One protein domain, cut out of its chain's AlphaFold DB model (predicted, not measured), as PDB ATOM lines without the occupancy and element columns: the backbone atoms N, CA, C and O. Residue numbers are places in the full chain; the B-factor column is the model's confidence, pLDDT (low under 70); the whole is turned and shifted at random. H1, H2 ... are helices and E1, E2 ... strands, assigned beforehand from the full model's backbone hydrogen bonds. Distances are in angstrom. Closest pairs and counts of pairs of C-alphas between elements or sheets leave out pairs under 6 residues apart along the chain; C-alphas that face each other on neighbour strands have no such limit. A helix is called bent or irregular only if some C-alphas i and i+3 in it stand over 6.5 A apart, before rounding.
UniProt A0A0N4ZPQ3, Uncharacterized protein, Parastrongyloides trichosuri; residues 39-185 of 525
ATOM      1  N   ILE A  39     262.525 274.457 362.630       93.00
ATOM      2  CA  ILE A  39     263.698 275.163 362.134       93.00
ATOM      3  C   ILE A  39     264.927 274.446 362.653       93.00
ATOM      4  O   ILE A  39     265.017 274.105 363.834       93.00
ATOM      5  N   ARG A  40     265.893 274.263 361.767       90.69
ATOM      6  CA  ARG A  40     267.201 273.742 362.097       90.69
ATOM      7  C   ARG A  40     268.293 274.707 361.756       90.69
ATOM      8  O   ARG A  40     268.236 275.380 360.737       90.69
ATOM      9  N   ILE A  41     269.282 274.758 362.628       89.50
ATOM     10  CA  ILE A  41     270.332 275.756 362.547       89.50
ATOM     11  C   ILE A  41     271.653 275.056 362.280       89.50
ATOM     12  O   ILE A  41     272.032 274.118 362.987       89.50
ATOM     13  N   LEU A  42     272.350 275.540 361.257       87.31
ATOM     14  CA  LEU A  42     273.683 275.097 360.886       87.31
ATOM     15  C   LEU A  42     274.608 276.300 360.748       87.31
ATOM     16  O   LEU A  42     274.232 277.293 360.133       87.31
ATOM     17  N   THR A  43     275.829 276.198 361.258       86.94
ATOM     18  CA  THR A  43     276.846 277.243 361.120       86.94
ATOM     19  C   THR A  43     278.050 276.729 360.328       86.94
ATOM     20  O   THR A  43     278.401 275.553 360.412       86.94
ATOM     21  N   ASN A  44     278.671 277.601 359.524       80.44
ATOM     22  CA  ASN A  44     279.942 277.408 358.787       80.44
ATOM     23  C   ASN A  44     280.025 276.317 357.699       80.44
ATOM     24  O   ASN A  44     280.944 276.352 356.877       80.44
ATOM     25  N   GLU A  45     279.096 275.369 357.663       78.38
ATOM     26  CA  GLU A  45     279.111 274.247 356.720       78.38
ATOM     27  C   GLU A  45     278.635 274.662 355.318       78.38
ATOM     28  O   GLU A  45     277.558 275.252 355.139       78.38
ATOM     29  N   ILE A  46     279.444 274.332 354.304       69.50
ATOM     30  CA  ILE A  46     279.125 274.606 352.896       69.50
ATOM     31  C   ILE A  46     278.159 273.554 352.355       69.50
ATOM     32  O   ILE A  46     277.109 273.919 351.826       69.50
ATOM     33  N   TYR A  47     278.501 272.278 352.532       71.69
ATOM     34  CA  TYR A  47     277.796 271.140 351.951       71.69
ATOM     35  C   TYR A  47     276.963 270.413 353.006       71.69
ATOM     36  O   TYR A  47     277.430 270.138 354.108       71.69
ATOM     37  N   MET A  48     275.718 270.104 352.652       70.31
ATOM     38  CA  MET A  48     274.727 269.527 353.567       70.31
ATOM     39  C   MET A  48     274.230 268.141 353.131       70.31
ATOM     40  O   MET A  48     273.523 267.493 353.900       70.31
ATOM     41  N   ARG A  49     274.625 267.669 351.938       67.25
ATOM     42  CA  ARG A  49     274.059 266.481 351.276       67.25
ATOM     43  C   ARG A  49     274.186 265.183 352.096       67.25
ATOM     44  O   ARG A  49     273.329 264.322 351.952       67.25
ATOM     45  N   ASP A  50     275.153 265.105 353.014       67.25
ATOM     46  CA  ASP A  50     275.474 263.879 353.767       67.25
ATOM     47  C   ASP A  50     275.346 264.026 355.300       67.25
ATOM     48  O   ASP A  50     275.876 263.214 356.060       67.25
ATOM     49  N   LYS A  51     274.696 265.088 355.800       70.00
ATOM     50  CA  LYS A  51     274.600 265.344 357.250       70.00
ATOM     51  C   LYS A  51     273.296 264.790 357.829       70.00
ATOM     52  O   LYS A  51     272.212 265.123 357.359       70.00
ATOM     53  N   ASN A  52     273.408 264.004 358.902       72.06
ATOM     54  CA  ASN A  52     272.252 263.546 359.674       72.06
ATOM     55  C   ASN A  52     271.585 264.724 360.415       72.06
ATOM     56  O   ASN A  52     272.253 265.634 360.909       72.06
ATOM     57  N   GLU A  53     270.261 264.663 360.524       72.06
ATOM     58  CA  GLU A  53     269.381 265.572 361.253       72.06
ATOM     59  C   GLU A  53     269.827 265.856 362.697       72.06
ATOM     60  O   GLU A  53     269.695 266.977 363.195       72.06
ATOM     61  N   ASP A  54     270.407 264.863 363.366       74.38
ATOM     62  CA  ASP A  54     270.827 264.983 364.764       74.38
ATOM     63  C   ASP A  54     271.965 265.987 364.979       74.38
ATOM     64  O   ASP A  54     272.158 266.479 366.096       74.38
ATOM     65  N   TYR A  55     272.688 266.329 363.909       73.94
ATOM     66  CA  TYR A  55     273.797 267.279 363.922       73.94
ATOM     67  C   TYR A  55     273.342 268.719 364.196       73.94
ATOM     68  O   TYR A  55     274.124 269.531 364.700       73.94
ATOM     69  N   PHE A  56     272.085 269.037 363.875       76.12
ATOM     70  CA  PHE A  56     271.556 270.394 363.903       76.12
ATOM     71  C   PHE A  56     270.921 270.748 365.250       76.12
ATOM     72  O   PHE A  56     270.307 269.916 365.928       76.12
ATOM     73  N   TYR A  57     271.009 272.030 365.609       84.00
ATOM     74  CA  TYR A  57     270.105 272.606 366.601       84.00
ATOM     75  C   TYR A  57     268.699 272.659 366.034       84.00
ATOM     76  O   TYR A  57     268.539 272.998 364.866       84.00
ATOM     77  N   GLU A  58     267.702 272.347 366.854       89.00
ATOM     78  CA  GLU A  58     266.314 272.241 366.423       89.00
ATOM     79  C   GLU A  58     265.409 273.110 367.295       89.00
ATOM     80  O   GLU A  58     265.549 273.142 368.516       89.00
ATOM     81  N   HIS A  59     264.485 273.810 366.644       91.75
ATOM     82  CA  HIS A  59     263.449 274.620 367.268       91.75
ATOM     83  C   HIS A  59     262.119 274.377 366.557       91.75
ATOM     84  O   HIS A  59     262.066 274.346 365.331       91.75
ATOM     85  N   PHE A  60     261.020 274.256 367.296       93.06
ATOM     86  CA  PHE A  60     259.692 274.223 366.682       93.06
ATOM     87  C   PHE A  60     259.317 275.611 366.149       93.06
ATOM     88  O   PHE A  60     259.615 276.618 366.787       93.06
ATOM     89  N   MET A  61     258.655 275.669 364.988       93.19
ATOM     90  CA  MET A  61     258.166 276.941 364.426       93.19
ATOM     91  C   MET A  61     256.960 277.484 365.197       93.19
ATOM     92  O   MET A  61     256.802 278.692 365.346       93.19
ATOM     93  N   PHE A  62     256.109 276.576 365.684       93.56
ATOM     94  CA  PHE A  62     254.845 276.886 366.357       93.56
ATOM     95  C   PHE A  62     254.755 276.148 367.696       93.56
ATOM     96  O   PHE A  62     253.913 275.270 367.850       93.56
ATOM     97  N   PRO A  63     255.655 276.435 368.648       88.50
ATOM     98  CA  PRO A  63     255.604 275.815 369.963       88.50
ATOM     99  C   PRO A  63     254.314 276.207 370.693       88.50
ATOM    100  O   PRO A  63     253.911 277.379 370.691       88.50
ATOM    101  N   ASP A  64     253.692 275.222 371.336       84.62
ATOM    102  CA  ASP A  64     252.571 275.448 372.237       84.62
ATOM    103  C   ASP A  64     253.064 276.257 373.448       84.62
ATOM    104  O   ASP A  64     254.137 275.994 373.992       84.62
ATOM    105  N   ASN A  65     252.291 277.260 373.870       86.38
ATOM    106  CA  ASN A  65     252.574 278.122 375.032       86.38
ATOM    107  C   ASN A  65     253.714 279.150 374.891       86.38
ATOM    108  O   ASN A  65     254.279 279.583 375.895       86.38
ATOM    109  N   VAL A  66     254.037 279.598 373.675       86.56
ATOM    110  CA  VAL A  66     254.951 280.738 373.476       86.56
ATOM    111  C   VAL A  66     254.180 282.032 373.224       86.56
ATOM    112  O   VAL A  66     253.101 282.022 372.629       86.56
ATOM    113  N   GLU A  67     254.750 283.145 373.695       90.19
ATOM    114  CA  GLU A  67     254.277 284.506 373.440       90.19
ATOM    115  C   GLU A  67     254.005 284.716 371.942       90.19
ATOM    116  O   GLU A  67     254.838 284.392 371.088       90.19
ATOM    117  N   LYS A  68     252.829 285.272 371.636       95.00
ATOM    118  CA  LYS A  68     252.419 285.624 370.278       95.00
ATOM    119  C   LYS A  68     252.183 287.116 370.187       95.00
ATOM    120  O   LYS A  68     251.695 287.732 371.130       95.00
ATOM    121  N   PHE A  69     252.439 287.676 369.015       97.12
ATOM    122  CA  PHE A  69     252.108 289.065 368.727       97.12
ATOM    123  C   PHE A  69     251.469 289.206 367.344       97.12
ATOM    124  O   PHE A  69     251.338 288.241 366.589       97.12
ATOM    125  N   SER A  70     251.006 290.415 367.032       97.56
ATOM    126  CA  SER A  70     250.477 290.768 365.715       97.56
ATOM    127  C   SER A  70     251.235 291.967 365.165       97.56
ATOM    128  O   SER A  70     251.709 292.810 365.925       97.56
ATOM    129  N   ALA A  71     251.329 292.060 363.845       97.25
ATOM    130  CA  ALA A  71     251.998 293.154 363.161       97.25
ATOM    131  C   ALA A  71     251.229 293.575 361.907       97.25
ATOM    132  O   ALA A  71     250.535 292.775 361.275       97.25
ATOM    133  N   ILE A  72     251.385 294.844 361.534       96.56
ATOM    134  CA  ILE A  72     250.919 295.380 360.257       96.56
ATOM    135  C   ILE A  72     252.149 295.828 359.484       96.56
ATOM    136  O   ILE A  72     252.921 296.653 359.971       96.56
ATOM    137  N   ILE A  73     252.339 295.275 358.291       93.88
ATOM    138  CA  ILE A  73     253.522 295.535 357.471       93.88
ATOM    139  C   ILE A  73     253.082 296.149 356.162       93.88
ATOM    140  O   ILE A  73     252.236 295.596 355.462       93.88
ATOM    141  N   GLN A  74     253.671 297.290 355.827       91.31
ATOM    142  CA  GLN A  74     253.464 297.898 354.526       91.31
ATOM    143  C   GLN A  74     254.273 297.139 353.465       91.31
ATOM    144  O   GLN A  74     255.470 296.905 353.644       91.31
ATOM    145  N   THR A  75     253.618 296.737 352.384       88.88
ATOM    146  CA  THR A  75     254.217 296.048 351.235       88.88
ATOM    147  C   THR A  75     254.883 297.047 350.291       88.88
ATOM    148  O   THR A  75     254.710 298.264 350.427       88.88
ATOM    149  N   LYS A  76     255.620 296.564 349.282       84.38
ATOM    150  CA  LYS A  76     256.263 297.455 348.301       84.38
ATOM    151  C   LYS A  76     255.234 298.242 347.480       84.38
ATOM    152  O   LYS A  76     255.515 299.359 347.055       84.38
ATOM    153  N   LYS A  77     254.033 297.686 347.297       88.44
ATOM    154  CA  LYS A  77     252.901 298.324 346.600       88.44
ATOM    155  C   LYS A  77     252.116 299.306 347.483       88.44
ATOM    156  O   LYS A  77     251.050 299.773 347.092       88.44
ATOM    157  N   GLY A  78     252.605 299.596 348.691       89.88
ATOM    158  CA  GLY A  78     251.945 300.491 349.644       89.88
ATOM    159  C   GLY A  78     250.699 299.895 350.305       89.88
ATOM    160  O   GLY A  78     249.998 300.612 351.017       89.88
ATOM    161  N   LYS A  79     250.421 298.603 350.088       94.44
ATOM    162  CA  LYS A  79     249.332 297.855 350.730       94.44
ATOM    163  C   LYS A  79     249.784 297.336 352.092       94.44
ATOM    164  O   LYS A  79     250.937 297.509 352.471       94.44
ATOM    165  N   PHE A  80     248.878 296.717 352.844       95.12
ATOM    166  CA  PHE A  80     249.171 296.244 354.196       95.12
ATOM    167  C   PHE A  80     248.935 294.744 354.336       95.12
ATOM    168  O   PHE A  80     247.854 294.246 354.029       95.12
ATOM    169  N   LEU A  81     249.935 294.052 354.873       95.50
ATOM    170  CA  LEU A  81     249.812 292.700 355.399       95.50
ATOM    171  C   LEU A  81     249.475 292.773 356.881       95.50
ATOM    172  O   LEU A  81     250.242 293.329 357.669       95.50
ATOM    173  N   LYS A  82     248.328 292.213 357.260       97.44
ATOM    174  CA  LYS A  82     247.905 292.082 358.655       97.44
ATOM    175  C   LYS A  82     248.260 290.679 359.121       97.44
ATOM    176  O   LYS A  82     247.607 289.714 358.740       97.44
ATOM    177  N   VAL A  83     249.308 290.575 359.925       97.62
ATOM    178  CA  VAL A  83     249.853 289.297 360.378       97.62
ATOM    179  C   VAL A  83     249.493 289.094 361.843       97.62
ATOM    180  O   VAL A  83     249.823 289.922 362.690       97.62
ATOM    181  N   ARG A  84     248.789 288.005 362.134       97.00
ATOM    182  CA  ARG A  84     248.322 287.605 363.463       97.00
ATOM    183  C   ARG A  84     249.047 286.342 363.913       97.00
ATOM    184  O   ARG A  84     249.593 285.606 363.095       97.00
ATOM    185  N   ASN A  85     249.012 286.089 365.221       95.81
ATOM    186  CA  ASN A  85     249.571 284.886 365.846       95.81
ATOM    187  C   ASN A  85     251.043 284.632 365.476       95.81
ATOM    188  O   ASN A  85     251.415 283.503 365.166       95.81
ATOM    189  N   ILE A  86     251.879 285.669 365.480       97.69
ATOM    190  CA  ILE A  86     253.302 285.529 365.165       97.69
ATOM    191  C   ILE A  86     254.005 284.885 366.360       97.69
ATOM    192  O   ILE A  86     254.055 285.487 367.432       97.69
ATOM    193  N   HIS A  87     254.543 283.679 366.178       97.19
ATOM    194  CA  HIS A  87     255.303 282.962 367.205       97.19
ATOM    195  C   HIS A  87     256.769 283.409 367.231       97.19
ATOM    196  O   HIS A  87     257.414 283.483 366.187       97.19
ATOM    197  N   TYR A  88     257.332 283.650 368.414       95.69
ATOM    198  CA  TYR A  88     258.772 283.872 368.548       95.69
ATOM    199  C   TYR A  88     259.565 282.567 368.428       95.69
ATOM    200  O   TYR A  88     259.265 281.584 369.106       95.69
ATOM    201  N   VAL A  89     260.633 282.594 367.631       95.06
ATOM    202  CA  VAL A  89     261.688 281.576 367.626       95.06
ATOM    203  C   VAL A  89     262.986 282.234 368.080       95.06
ATOM    204  O   VAL A  89     263.737 282.797 367.283       95.06
ATOM    205  N   ASP A  90     263.228 282.177 369.390       93.31
ATOM    206  CA  ASP A  90     264.412 282.757 370.020       93.31
ATOM    207  C   ASP A  90     265.610 281.798 369.917       93.31
ATOM    208  O   ASP A  90     265.638 280.719 370.516       93.31
ATOM    209  N   MET A  91     266.636 282.218 369.182       92.12
ATOM    210  CA  MET A  91     267.873 281.476 368.965       92.12
ATOM    211  C   MET A  91     268.957 281.974 369.905       92.12
ATOM    212  O   MET A  91     269.392 283.120 369.822       92.12
ATOM    213  N   ASN A  92     269.416 281.111 370.805       90.62
ATOM    214  CA  ASN A  92     270.500 281.463 371.709       90.62
ATOM    215  C   ASN A  92     271.814 281.620 370.924       90.62
ATOM    216  O   ASN A  92     272.264 280.660 370.296       90.62
ATOM    217  N   LEU A  93     272.438 282.804 370.980       88.19
ATOM    218  CA  LEU A  93     273.703 283.069 370.281       88.19
ATOM    219  C   LEU A  93     274.796 282.080 370.685       88.19
ATOM    220  O   LEU A  93     275.554 281.618 369.836       88.19
ATOM    221  N   LYS A  94     274.832 281.677 371.959       83.19
ATOM    222  CA  LYS A  94     275.787 280.682 372.452       83.19
ATOM    223  C   LYS A  94     275.707 279.356 371.708       83.19
ATOM    224  O   LYS A  94     276.738 278.758 371.400       83.19
ATOM    225  N   SER A  95     274.496 278.922 371.378       82.75
ATOM    226  CA  SER A  95     274.276 277.678 370.641       82.75
ATOM    227  C   SER A  95     274.803 277.748 369.207       82.75
ATOM    228  O   SER A  95     275.094 276.715 368.623       82.75
ATOM    229  N   LEU A  96     274.980 278.938 368.626       84.25
ATOM    230  CA  LEU A  96     275.527 279.076 367.270       84.25
ATOM    231  C   LEU A  96     277.022 278.744 367.208       84.25
ATOM    232  O   LEU A  96     277.510 278.262 366.184       84.25
ATOM    233  N   HIS A  97     277.728 278.983 368.314       76.50
ATOM    234  CA  HIS A  97     279.169 278.792 368.424       76.50
ATOM    235  C   HIS A  97     279.572 277.440 369.007       76.50
ATOM    236  O   HIS A  97     280.706 277.018 368.833       76.50
ATOM    237  N   VAL A  98     278.683 276.739 369.702       75.06
ATOM    238  CA  VAL A  98     278.980 275.416 370.265       75.06
ATOM    239  C   VAL A  98     278.137 274.411 369.500       75.06
ATOM    240  O   VAL A  98     276.930 274.474 369.644       75.06
ATOM    241  N   PRO A  99     278.668 273.502 368.671       70.06
ATOM    242  CA  PRO A  99     277.846 272.526 367.959       70.06
ATOM    243  C   PRO A  99     277.158 271.554 368.923       70.06
ATOM    244  O   PRO A  99     277.752 271.123 369.912       70.06
ATOM    245  N   LYS A 100     275.934 271.120 368.598       73.62
ATOM    246  CA  LYS A 100     275.113 270.237 369.453       73.62
ATOM    247  C   LYS A 100     275.828 268.950 369.893       73.62
ATOM    248  O   LYS A 100     275.644 268.491 371.020       73.62
ATOM    249  N   HIS A 101     276.662 268.388 369.018       72.44
ATOM    250  CA  HIS A 101     277.412 267.143 369.224       72.44
ATOM    251  C   HIS A 101     278.821 267.359 369.820       72.44
ATOM    252  O   HIS A 101     279.488 266.392 370.174       72.44
ATOM    253  N   LYS A 102     279.277 268.613 369.955       68.62
ATOM    254  CA  LYS A 102     280.581 269.001 370.523       68.62
ATOM    255  C   LYS A 102     280.371 270.073 371.588       68.62
ATOM    256  O   LYS A 102     280.831 271.200 371.436       68.62
ATOM    257  N   LYS A 103     279.666 269.706 372.665       65.75
ATOM    258  CA  LYS A 103     279.199 270.617 373.733       65.75
ATOM    259  C   LYS A 103     280.297 271.449 374.424       65.75
ATOM    260  O   LYS A 103     279.966 272.343 375.194       65.75
ATOM    261  N   GLU A 104     281.571 271.194 374.130       69.31
ATOM    262  CA  GLU A 104     282.726 271.852 374.749       69.31
ATOM    263  C   GLU A 104     283.665 272.554 373.756       69.31
ATOM    264  O   GLU A 104     284.619 273.194 374.187       69.31
ATOM    265  N   ILE A 105     283.427 272.459 372.440       72.25
ATOM    266  CA  ILE A 105     284.317 273.071 371.442       72.25
ATOM    267  C   ILE A 105     283.636 274.303 370.858       72.25
ATOM    268  O   ILE A 105     282.605 274.204 370.191       72.25
ATOM    269  N   PHE A 106     284.242 275.462 371.097       73.88
ATOM    270  CA  PHE A 106     283.860 276.705 370.449       73.88
ATOM    271  C   PHE A 106     284.285 276.685 368.975       73.88
ATOM    272  O   PHE A 106     285.452 276.486 368.639       73.88
ATOM    273  N   HIS A 107     283.323 276.924 368.095       76.38
ATOM    274  CA  HIS A 107     283.502 277.120 366.670       76.38
ATOM    275  C   HIS A 107     283.156 278.576 366.328       76.38
ATOM    276  O   HIS A 107     281.998 278.988 366.460       76.38
ATOM    277  N   PRO A 108     284.136 279.378 365.881       77.88
ATOM    278  CA  PRO A 108     283.875 280.753 365.486       77.88
ATOM    279  C   PRO A 108     282.962 280.789 364.263       77.88
ATOM    280  O   PRO A 108     283.011 279.889 363.422       77.88
ATOM    281  N   LEU A 109     282.133 281.822 364.143       83.94
ATOM    282  CA  LEU A 109     281.278 281.984 362.974       83.94
ATOM    283  C   LEU A 109     282.115 282.561 361.829       83.94
ATOM    284  O   LEU A 109     282.394 283.748 361.785       83.94
ATOM    285  N   VAL A 110     282.551 281.718 360.903       80.50
ATOM    286  CA  VAL A 110     283.407 282.113 359.779       80.50
ATOM    287  C   VAL A 110     282.589 282.625 358.602       80.50
ATOM    288  O   VAL A 110     283.038 283.521 357.906       80.50
ATOM    289  N   ARG A 111     281.414 282.047 358.338       80.19
ATOM    290  CA  ARG A 111     280.699 282.305 357.075       80.19
ATOM    291  C   ARG A 111     279.251 282.714 357.283       80.19
ATOM    292  O   ARG A 111     278.852 283.827 356.953       80.19
ATOM    293  N   HIS A 112     278.455 281.798 357.818       88.00
ATOM    294  CA  HIS A 112     277.005 281.930 357.802       88.00
ATOM    295  C   HIS A 112     276.329 281.051 358.840       88.00
ATOM    296  O   HIS A 112     276.855 280.018 359.262       88.00
ATOM    297  N   ILE A 113     275.110 281.456 359.164       91.88
ATOM    298  CA  ILE A 113     274.090 280.695 359.863       91.88
ATOM    299  C   ILE A 113     273.020 280.356 358.824       91.88
ATOM    300  O   ILE A 113     272.480 281.249 358.177       91.88
ATOM    301  N   LYS A 114     272.724 279.073 358.640       91.25
ATOM    302  CA  LYS A 114     271.638 278.579 357.790       91.25
ATOM    303  C   LYS A 114     270.459 278.170 358.664       91.25
ATOM    304  O   LYS A 114     270.632 277.382 359.592       91.25
ATOM    305  N   PHE A 115     269.278 278.670 358.320       92.44
ATOM    306  CA  PHE A 115     267.987 278.276 358.870       92.44
ATOM    307  C   PHE A 115     267.308 277.334 357.879       92.44
ATOM    308  O   PHE A 115     266.845 277.741 356.814       92.44
ATOM    309  N   LEU A 116     267.312 276.054 358.221       90.94
ATOM    310  CA  LEU A 116     266.715 274.973 357.454       90.94
ATOM    311  C   LEU A 116     265.302 274.739 357.976       90.94
ATOM    312  O   LEU A 116     265.084 274.679 359.182       90.94
ATOM    313  N   PHE A 117     264.340 274.582 357.088       91.81
ATOM    314  CA  PHE A 117     262.929 274.528 357.423       91.81
ATOM    315  C   PHE A 117     262.357 273.164 357.032       91.81
ATOM    316  O   PHE A 117     262.369 272.767 355.868       91.81
ATOM    317  N   CYS A 118     261.819 272.441 358.010       89.81
ATOM    318  CA  CYS A 118     261.205 271.134 357.801       89.81
ATOM    319  C   CYS A 118     259.696 271.176 358.086       89.81
ATOM    320  O   CYS A 118     259.289 271.885 359.008       89.81
ATOM    321  N   PRO A 119     258.867 270.404 357.349       89.81
ATOM    322  CA  PRO A 119     259.225 269.567 356.197       89.81
ATOM    323  C   PRO A 119     259.371 270.386 354.897       89.81
ATOM    324  O   PRO A 119     258.494 271.181 354.557       89.81
ATOM    325  N   VAL A 120     260.431 270.131 354.119       85.25
ATOM    326  CA  VAL A 120     260.779 270.894 352.896       85.25
ATOM    327  C   VAL A 120     259.597 271.055 351.933       85.25
ATOM    328  O   VAL A 120     259.352 272.152 351.442       85.25
ATOM    329  N   LYS A 121     258.806 269.995 351.703       83.62
ATOM    330  CA  LYS A 121     257.671 270.031 350.766       83.62
ATOM    331  C   LYS A 121     256.606 271.069 351.143       83.62
ATOM    332  O   LYS A 121     256.128 271.770 350.264       83.62
ATOM    333  N   SER A 122     256.239 271.162 352.424       85.00
ATOM    334  CA  SER A 122     255.231 272.132 352.891       85.00
ATOM    335  C   SER A 122     255.790 273.550 352.906       85.00
ATOM    336  O   SER A 122     255.103 274.506 352.556       85.00
ATOM    337  N   ILE A 123     257.054 273.688 353.303       88.00
ATOM    338  CA  ILE A 123     257.718 274.983 353.396       88.00
ATOM    339  C   ILE A 123     257.873 275.613 352.017       88.00
ATOM    340  O   ILE A 123     257.491 276.766 351.826       88.00
ATOM    341  N   ASN A 124     258.355 274.836 351.051       83.00
ATOM    342  CA  ASN A 124     258.584 275.304 349.693       83.00
ATOM    343  C   ASN A 124     257.315 275.742 348.981       83.00
ATOM    344  O   ASN A 124     257.444 276.313 347.907       83.00
ATOM    345  N   THR A 125     256.120 275.443 349.501       85.12
ATOM    346  CA  THR A 125     254.874 275.893 348.882       85.12
ATOM    347  C   THR A 125     254.179 277.023 349.622       85.12
ATOM    348  O   THR A 125     253.400 277.755 349.019       85.12
ATOM    349  N   ASN A 126     254.440 277.155 350.923       92.38
ATOM    350  CA  ASN A 126     253.575 277.946 351.793       92.38
ATOM    351  C   ASN A 126     254.347 278.955 352.653       92.38
ATOM    352  O   ASN A 126     253.708 279.806 353.262       92.38
ATOM    353  N   LEU A 127     255.684 278.877 352.742       94.25
ATOM    354  CA  LEU A 127     256.498 279.777 353.566       94.25
ATOM    355  C   LEU A 127     257.090 280.919 352.741       94.25
ATOM    356  O   LEU A 127     257.895 280.701 351.831       94.25
ATOM    357  N   PHE A 128     256.794 282.144 353.156       93.69
ATOM    358  CA  PHE A 128     257.327 283.358 352.562       93.69
ATOM    359  C   PHE A 128     258.133 284.154 353.581       93.69
ATOM    360  O   PHE A 128     257.804 284.187 354.769       93.69
ATOM    361  N   HIS A 129     259.164 284.838 353.106       92.06
ATOM    362  CA  HIS A 129     259.956 285.752 353.917       92.06
ATOM    363  C   HIS A 129     260.338 286.990 353.120       92.06
ATOM    364  O   HIS A 129     260.284 287.008 351.886       92.06
ATOM    365  N   PHE A 130     260.714 288.035 353.848       87.94
ATOM    366  CA  PHE A 130     261.189 289.271 353.255       87.94
ATOM    367  C   PHE A 130     262.640 289.121 352.816       87.94
ATOM    368  O   PHE A 130     263.496 288.848 353.656       87.94
ATOM    369  N   ASN A 131     262.935 289.326 351.530       80.88
ATOM    370  CA  ASN A 131     264.303 289.260 351.035       80.88
ATOM    371  C   ASN A 131     264.731 290.534 350.296       80.88
ATOM    372  O   ASN A 131     263.943 291.239 349.674       80.88
ATOM    373  N   GLY A 132     266.009 290.877 350.458       71.44
ATOM    374  CA  GLY A 132     266.584 292.145 350.007       71.44
ATOM    375  C   GLY A 132     267.362 292.012 348.708       71.44
ATOM    376  O   GLY A 132     268.233 292.831 348.449       71.44
ATOM    377  N   ARG A 133     267.133 290.948 347.931       75.94
ATOM    378  CA  ARG A 133     267.927 290.631 346.734       75.94
ATOM    379  C   ARG A 133     267.316 291.287 345.493       75.94
ATOM    380  O   ARG A 133     266.097 291.304 345.342       75.94
ATOM    381  N   LYS A 134     268.158 291.745 344.560       62.03
ATOM    382  CA  LYS A 134     267.781 292.564 343.381       62.03
ATOM    383  C   LYS A 134     266.638 292.038 342.530       62.03
ATOM    384  O   LYS A 134     265.783 292.807 342.107       62.03
ATOM    385  N   ASN A 135     266.638 290.734 342.280       55.34
ATOM    386  CA  ASN A 135     265.847 290.146 341.200       55.34
ATOM    387  C   ASN A 135     264.565 289.475 341.702       55.34
ATOM    388  O   ASN A 135     264.273 288.341 341.342       55.34
ATOM    389  N   GLY A 136     263.817 290.117 342.596       52.62
ATOM    390  CA  GLY A 136     262.541 289.551 343.024       52.62
ATOM    391  C   GLY A 136     261.785 290.397 344.023       52.62
ATOM    392  O   GLY A 136     262.311 291.373 344.558       52.62
ATOM    393  N   GLY A 137     260.517 290.025 344.191       59.69
ATOM    394  CA  GLY A 137     259.591 290.674 345.107       59.69
ATOM    395  C   GLY A 137     260.174 290.794 346.510       59.69
ATOM    396  O   GLY A 137     261.030 290.005 346.910       59.69
ATOM    397  N   LEU A 138     259.702 291.809 347.233       74.06
ATOM    398  CA  LEU A 138     260.091 292.066 348.613       74.06
ATOM    399  C   LEU A 138     259.752 290.843 349.491       74.06
ATOM    400  O   LEU A 138     260.539 290.501 350.368       74.06
ATOM    401  N   LEU A 139     258.654 290.139 349.200       83.88
ATOM    402  CA  LEU A 139     258.373 288.782 349.674       83.88
ATOM    403  C   LEU A 139     258.829 287.716 348.676       83.88
ATOM    404  O   LEU A 139     258.578 287.827 347.477       83.88
ATOM    405  N   ARG A 140     259.415 286.617 349.155       82.69
ATOM    406  CA  ARG A 140     259.711 285.443 348.323       82.69
ATOM    407  C   ARG A 140     259.373 284.142 349.015       82.69
ATOM    408  O   ARG A 140     259.386 284.052 350.237       82.69
ATOM    409  N   TRP A 141     259.111 283.138 348.184       83.94
ATOM    410  CA  TRP A 141     259.026 281.748 348.597       83.94
ATOM    411  C   TRP A 141     260.365 281.332 349.193       83.94
ATOM    412  O   TRP A 141     261.428 281.676 348.668       83.94
ATOM    413  N   THR A 142     260.310 280.582 350.280       79.31
ATOM    414  CA  THR A 142     261.512 280.027 350.887       79.31
ATOM    415  C   THR A 142     261.865 278.753 350.136       79.31
ATOM    416  O   THR A 142     261.262 277.714 350.374       79.31
ATOM    417  N   TYR A 143     262.800 278.849 349.189       75.38
ATOM    418  CA  TYR A 143     263.362 277.688 348.502       75.38
ATOM    419  C   TYR A 143     264.674 277.305 349.188       75.38
ATOM    420  O   TYR A 143     265.689 277.974 349.011       75.38
ATOM    421  N   GLY A 144     264.644 276.256 350.010       79.00
ATOM    422  CA  GLY A 144     265.824 275.788 350.738       79.00
ATOM    423  C   GLY A 144     266.016 276.463 352.098       79.00
ATOM    424  O   GLY A 144     265.153 276.350 352.971       79.00
ATOM    425  N   ALA A 145     267.195 277.042 352.323       85.06
ATOM    426  CA  ALA A 145     267.603 277.619 353.602       85.06
ATOM    427  C   ALA A 145     267.539 279.148 353.564       85.06
ATOM    428  O   ALA A 145     268.012 279.749 352.601       85.06
ATOM    429  N   SER A 146     267.048 279.779 354.632       89.31
ATOM    430  CA  SER A 146     267.343 281.200 354.859       89.31
ATOM    431  C   SER A 146     268.731 281.346 355.461       89.31
ATOM    432  O   SER A 146     269.182 280.475 356.208       89.31
ATOM    433  N   VAL A 147     269.415 282.441 355.147       89.19
ATOM    434  CA  VAL A 147     270.813 282.631 355.544       89.19
ATOM    435  C   VAL A 147     271.001 283.935 356.308       89.19
ATOM    436  O   VAL A 147     270.521 284.988 355.898       89.19
ATOM    437  N   CYS A 148     271.757 283.874 357.404       92.31
ATOM    438  CA  CYS A 148     272.380 285.043 358.009       92.31
ATOM    439  C   CYS A 148     273.902 284.940 357.909       92.31
ATOM    440  O   CYS A 148     274.532 284.119 358.574       92.31
ATOM    441  N   SER A 149     274.483 285.752 357.034       91.62
ATOM    442  CA  SER A 149     275.913 285.811 356.727       91.62
ATOM    443  C   SER A 149     276.368 287.266 356.646       91.62
ATOM    444  O   SER A 149     275.570 288.184 356.841       91.62
ATOM    445  N   LEU A 150     277.642 287.494 356.329       90.69
ATOM    446  CA  LEU A 150     278.106 288.847 356.035       90.69
ATOM    447  C   LEU A 150     277.372 289.465 354.844       90.69
ATOM    448  O   LEU A 150     277.026 290.623 354.943       90.69
ATOM    449  N   GLU A 151     277.028 288.710 353.800       89.56
ATOM    450  CA  GLU A 151     276.283 289.218 352.633       89.56
ATOM    451  C   GLU A 151     274.936 289.858 353.003       89.56
ATOM    452  O   GLU A 151     274.590 290.955 352.560       89.56
ATOM    453  N   LEU A 152     274.130 289.120 353.762       90.81
ATOM    454  CA  LEU A 152     272.752 289.465 354.078       90.81
ATOM    455  C   LEU A 152     272.323 288.656 355.299       90.81
ATOM    456  O   LEU A 152     272.727 287.502 355.467       90.81
ATOM    457  N   CYS A 153     271.461 289.240 356.125       93.75
ATOM    458  CA  CYS A 153     270.833 288.533 357.227       93.75
ATOM    459  C   CYS A 153     269.317 288.426 357.047       93.75
ATOM    460  O   CYS A 153     268.558 289.366 357.287       93.75
ATOM    461  N   GLU A 154     268.880 287.244 356.613       92.88
ATOM    462  CA  GLU A 154     267.481 286.857 356.435       92.88
ATOM    463  C   GLU A 154     266.940 286.324 357.773       92.88
ATOM    464  O   GLU A 154     266.811 285.122 357.979       92.88
ATOM    465  N   ILE A 155     266.692 287.232 358.717       94.81
ATOM    466  CA  ILE A 155     266.005 286.957 359.989       94.81
ATOM    467  C   ILE A 155     264.760 287.836 360.112       94.81
ATOM    468  O   ILE A 155     264.500 288.693 359.267       94.81
ATOM    469  N   GLY A 156     264.009 287.668 361.199       95.69
ATOM    470  CA  GLY A 156     262.791 288.419 361.453       95.69
ATOM    471  C   GLY A 156     261.557 287.640 361.014       95.69
ATOM    472  O   GLY A 156     261.425 286.469 361.360       95.69
ATOM    473  N   LEU A 157     260.624 288.289 360.319       96.38
ATOM    474  CA  LEU A 157     259.301 287.732 360.048       96.38
ATOM    475  C   LEU A 157     259.262 286.761 358.859       96.38
ATOM    476  O   LEU A 157     259.633 287.103 357.735       96.38
ATOM    477  N   TYR A 158     258.637 285.616 359.118       96.69
ATOM    478  CA  TYR A 158     258.239 284.605 358.154       96.69
ATOM    479  C   TYR A 158     256.729 284.392 358.219       96.69
ATOM    480  O   TYR A 158     256.157 284.240 359.301       96.69
ATOM    481  N   VAL A 159     256.074 284.356 357.062       95.94
ATOM    482  CA  VAL A 159     254.619 284.196 356.953       95.94
ATOM    483  C   VAL A 159     254.280 282.896 356.241       95.94
ATOM    484  O   VAL A 159     254.912 282.547 355.244       95.94
ATOM    485  N   MET A 160     253.284 282.172 356.750       94.81
ATOM    486  CA  MET A 160     252.802 280.934 356.146       94.81
ATOM    487  C   MET A 160     251.393 281.108 355.600       94.81
ATOM    488  O   MET A 160     250.479 281.477 356.340       94.81
ATOM    489  N   LYS A 161     251.206 280.812 354.312       94.38
ATOM    490  CA  LYS A 161     249.888 280.830 353.679       94.38
ATOM    491  C   LYS A 161     249.811 279.870 352.499       94.38
ATOM    492  O   LYS A 161     250.600 279.955 351.563       94.38
ATOM    493  N   ASP A 162     248.821 278.991 352.540       92.00
ATOM    494  CA  ASP A 162     248.591 277.993 351.500       92.00
ATOM    495  C   ASP A 162     247.893 278.625 350.285       92.00
ATOM    496  O   ASP A 162     247.076 279.539 350.421       92.00
ATOM    497  N   GLY A 163     248.206 278.135 349.081       89.88
ATOM    498  CA  GLY A 163     247.500 278.521 347.849       89.88
ATOM    499  C   GLY A 163     247.673 279.986 347.418       89.88
ATOM    500  O   GLY A 163     246.875 280.492 346.624       89.88
ATOM    501  N   THR A 164     248.695 280.682 347.925       92.75
ATOM    502  CA  THR A 164     248.987 282.079 347.570       92.75
ATOM    503  C   THR A 164     250.285 282.222 346.775       92.75
ATOM    504  O   THR A 164     251.002 281.255 346.537       92.75
ATOM    505  N   THR A 165     250.580 283.442 346.330       90.81
ATOM    506  CA  THR A 165     251.842 283.810 345.680       90.81
ATOM    507  C   THR A 165     252.402 285.076 346.320       90.81
ATOM    508  O   THR A 165     251.660 285.844 346.933       90.81
ATOM    509  N   SER A 166     253.701 285.332 346.145       89.31
ATOM    510  CA  SER A 166     254.322 286.581 346.608       89.31
ATOM    511  C   SER A 166     253.588 287.816 346.066       89.31
ATOM    512  O   SER A 166     253.214 288.687 346.844       89.31
ATOM    513  N   ASP A 167     253.266 287.849 344.768       89.94
ATOM    514  CA  ASP A 167     252.574 288.994 344.163       89.94
ATOM    515  C   ASP A 167     251.195 289.259 344.768       89.94
ATOM    516  O   ASP A 167     250.815 290.421 344.913       89.94
ATOM    517  N   LYS A 168     250.458 288.201 345.141       92.25
ATOM    518  CA  LYS A 168     249.174 288.322 345.845       92.25
ATOM    519  C   LYS A 168     249.364 288.867 347.256       92.25
ATOM    520  O   LYS A 168     248.612 289.739 347.669       92.25
ATOM    521  N   LEU A 169     250.384 288.398 347.976       92.06
ATOM    522  CA  LEU A 169     250.714 288.922 349.303       92.06
ATOM    523  C   LEU A 169     251.130 290.402 349.249       92.06
ATOM    524  O   LEU A 169     250.770 291.178 350.131       92.06
ATOM    525  N   GLU A 170     251.836 290.825 348.200       91.00
ATOM    526  CA  GLU A 170     252.211 292.229 348.000       91.00
ATOM    527  C   GLU A 170     250.999 293.156 347.776       91.00
ATOM    528  O   GLU A 170     251.098 294.351 348.058       91.00
ATOM    529  N   GLU A 171     249.849 292.638 347.326       93.31
ATOM    530  CA  GLU A 171     248.584 293.394 347.225       93.31
ATOM    531  C   GLU A 171     247.873 293.585 348.581       93.31
ATOM    532  O   GLU A 171     246.876 294.305 348.677       93.31
ATOM    533  N   GLY A 172     248.424 293.012 349.652       92.50
ATOM    534  CA  GLY A 172     247.858 293.050 350.994       92.50
ATOM    535  C   GLY A 172     246.947 291.857 351.270       92.50
ATOM    536  O   GLY A 172     246.236 291.362 350.401       92.50
ATOM    537  N   ASP A 173     246.997 291.377 352.508       95.19
ATOM    538  CA  ASP A 173     246.326 290.146 352.914       95.19
ATOM    539  C   ASP A 173     246.259 290.026 354.448       95.19
ATOM    540  O   ASP A 173     246.976 290.722 355.176       95.19
ATOM    541  N   ASN A 174     245.417 289.115 354.936       96.44
ATOM    542  CA  ASN A 174     245.427 288.654 356.320       96.44
ATOM    543  C   ASN A 174     246.172 287.315 356.411       96.44
ATOM    544  O   ASN A 174     245.894 286.374 355.657       96.44
ATOM    545  N   ILE A 175     247.117 287.246 357.346       96.69
ATOM    546  CA  ILE A 175     247.951 286.077 357.621       96.69
ATOM    547  C   ILE A 175     247.718 285.659 359.068       96.69
ATOM    548  O   ILE A 175     248.021 286.425 359.977       96.69
ATOM    549  N   ASP A 176     247.239 284.438 359.288       95.62
ATOM    550  CA  ASP A 176     246.940 283.934 360.637       95.62
ATOM    551  C   ASP A 176     248.012 282.989 361.196       95.62
ATOM    552  O   ASP A 176     247.907 282.557 362.345       95.62
ATOM    553  N   LYS A 177     249.035 282.665 360.392       95.56
ATOM    554  CA  LYS A 177     250.135 281.772 360.761       95.56
ATOM    555  C   LYS A 177     251.478 282.359 360.338       95.56
ATOM    556  O   LYS A 177     251.762 282.511 359.151       95.56
ATOM    557  N   ALA A 178     252.313 282.684 361.316       97.12
ATOM    558  CA  ALA A 178     253.619 283.290 361.097       97.12
ATOM    559  C   ALA A 178     254.562 283.005 362.269       97.12
ATOM    560  O   ALA A 178     254.119 282.695 363.377       97.12
ATOM    561  N   PHE A 179     255.861 283.145 362.033       97.31
ATOM    562  CA  PHE A 179     256.869 283.095 363.085       97.31
ATOM    563  C   PHE A 179     257.947 284.153 362.860       97.31
ATOM    564  O   PHE A 179     258.142 284.647 361.751       97.31
ATOM    565  N   TYR A 180     258.632 284.525 363.934       97.38
ATOM    566  CA  TYR A 180     259.647 285.564 363.956       97.38
ATOM    567  C   TYR A 180     260.949 285.006 364.529       97.38
ATOM    568  O   TYR A 180     261.009 284.652 365.707       97.38
ATOM    569  N   ILE A 181     261.986 284.921 363.695       96.62
ATOM    570  CA  ILE A 181     263.321 284.486 364.113       96.62
ATOM    571  C   ILE A 181     264.035 285.658 364.783       96.62
ATOM    572  O   ILE A 181     264.231 286.705 364.162       96.62
ATOM    573  N   ALA A 182     264.461 285.451 366.028       96.06
ATOM    574  CA  ALA A 182     265.219 286.418 366.808       96.06
ATOM    575  C   ALA A 182     266.462 285.774 367.425       96.06
ATOM    576  O   ALA A 182     266.470 284.590 367.751       96.06
ATOM    577  N   PHE A 183     267.496 286.569 367.659       95.44
ATOM    578  CA  PHE A 183     268.640 286.181 368.468       95.44
ATOM    579  C   PHE A 183     268.429 286.571 369.928       95.44
ATOM    580  O   PHE A 183     268.132 287.724 370.256       95.44
ATOM    581  N   LYS A 184     268.649 285.603 370.813       93.00
ATOM    582  CA  LYS A 184     268.696 285.768 372.260       93.00
ATOM    583  C   LYS A 184     270.159 285.825 372.692       93.00
ATOM    584  O   LYS A 184     270.851 284.809 372.676       93.00
ATOM    585  N   ALA A 185     270.596 287.023 373.062       87.00
ATOM    586  CA  ALA A 185     271.936 287.313 373.557       87.00
ATOM    587  C   ALA A 185     271.918 287.514 375.079       87.00
ATOM    588  O   ALA A 185     271.029 288.186 375.608       87.00
TER     589      ALA A 185
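Overview. This is residues 39 to 185 of the 525 residues of an uncharacterized protein of Parastrongyloides trichosuri (UniProt A0A0N4ZPQ3). Two twisted sheets sit partly face to face: the four strands E2, E1, E5 and E8 cover the part of a larger, branched sheet made by E11, E9 and the later part of E4. Beyond the smaller sheet, the bent strand E4 forms a hairpin with E3, and this arm, with E10 and H3 nearby, makes one end of the long axis; the loop of residues 98 to 111 makes the other end, and residues 47 to 52 stick out. The printed part has 147 residues with three short helices and eleven strands, in the order E1, E2, E3, E4, H1, E5, H2, E6, E7, E8, E9, H3, E10, E11; the class is mixed, helices and strands. The branched sheet has parallel and antiparallel pairs, while the sheet E2 E1 E5 E8 is antiparallel throughout. The whole is compact, with a radius of gyration of the C-alphas of 15.8 A, and spans 48 by 37 by 28 A.

Along the chain. In the branched sheet, E4 is the longest strand, residues 80 to 92, 31.3 A from first to last C-alpha; it bends by 72 degrees at residue 85, whose C-alpha is at (249.571, 284.886, 365.846). E3 is residues 68 to 74, 20.0 A long, and E11 is residues 177 to 184, 22.2 A long, ending with C-alpha 184 at (268.696, 285.768, 372.260). E10 is residues 173 to 175, E9 residues 156 to 160, 13.6 A long, E6 residues 127 to 130 and E7 residues 139 to 141. In the other sheet, E1 is residues 39 to 43, 13.4 A long, beginning with C-alpha 39 at (263.698, 275.163, 362.134). E2 is residues 57 to 60, E5 residues 112 to 118, 19.1 A long, and E8 residues 145 to 149, 12.1 A long. The helices are H1, residues 93 to 97, H2, residues 120 to 126, 10.1 A long, and H3, residues 166 to 170.

Arrangement. E4 has E3 on one side, and E10 and E11 on the other side. E3 and E4 are an antiparallel hairpin, with N 71 and O 83 at 2.9 A. E10 is parallel to E4, with N 175 and O 82 at 2.9 A, and runs on into E11 across a break of 1 residue, at 64 degrees. E11 is parallel to E4, with N 89 and O 180 at 2.8 A. E9 is antiparallel to E11, with N 158 and O 179 at 2.8 A. E6 is antiparallel to E9, with N 128 and O 159 at 2.8 A, and forms an antiparallel hairpin with E7, with N 140 and O 129 at 2.9 A. In the second sheet, the hairpin E1 and E2 has N 41 and O 57 at 2.9 A, E1 and E5 have N 42 and O 114 at 3.0 A, and E5 and E8 have N 115 and O 146 at 2.8 A. The closest C-alphas of E2 and E4, those of His 59 and Val 89, are 7.2 A apart, while E1 and E11 are apart. H3 is on the branched sheet at a height of 7.3 A, over none of its strands; its closest C-alpha pair with E7 is Ser 166 and Leu 139, 5.5 A. H1 and H2 each only graze both sheets. The O i to N i+4 pairs are within hydrogen-bond range throughout H3, in 2 of 3 cases in H2 and in 0 of 1 in H1, where 2 of 2 O i to N i+3 pairs are.

Size, cuts and confidence. The two C-alphas farthest apart, those of Gly 78 and Glu 104, are 49.0 A apart. The printed part has no cut. The links E1 to E2 and H1 to E5 are long, with 13 and 14 residues. The mean pLDDT of the printed part is 86.5; it is under 70 at residues 46, 49 to 50, 102 to 104 and 134 to 137.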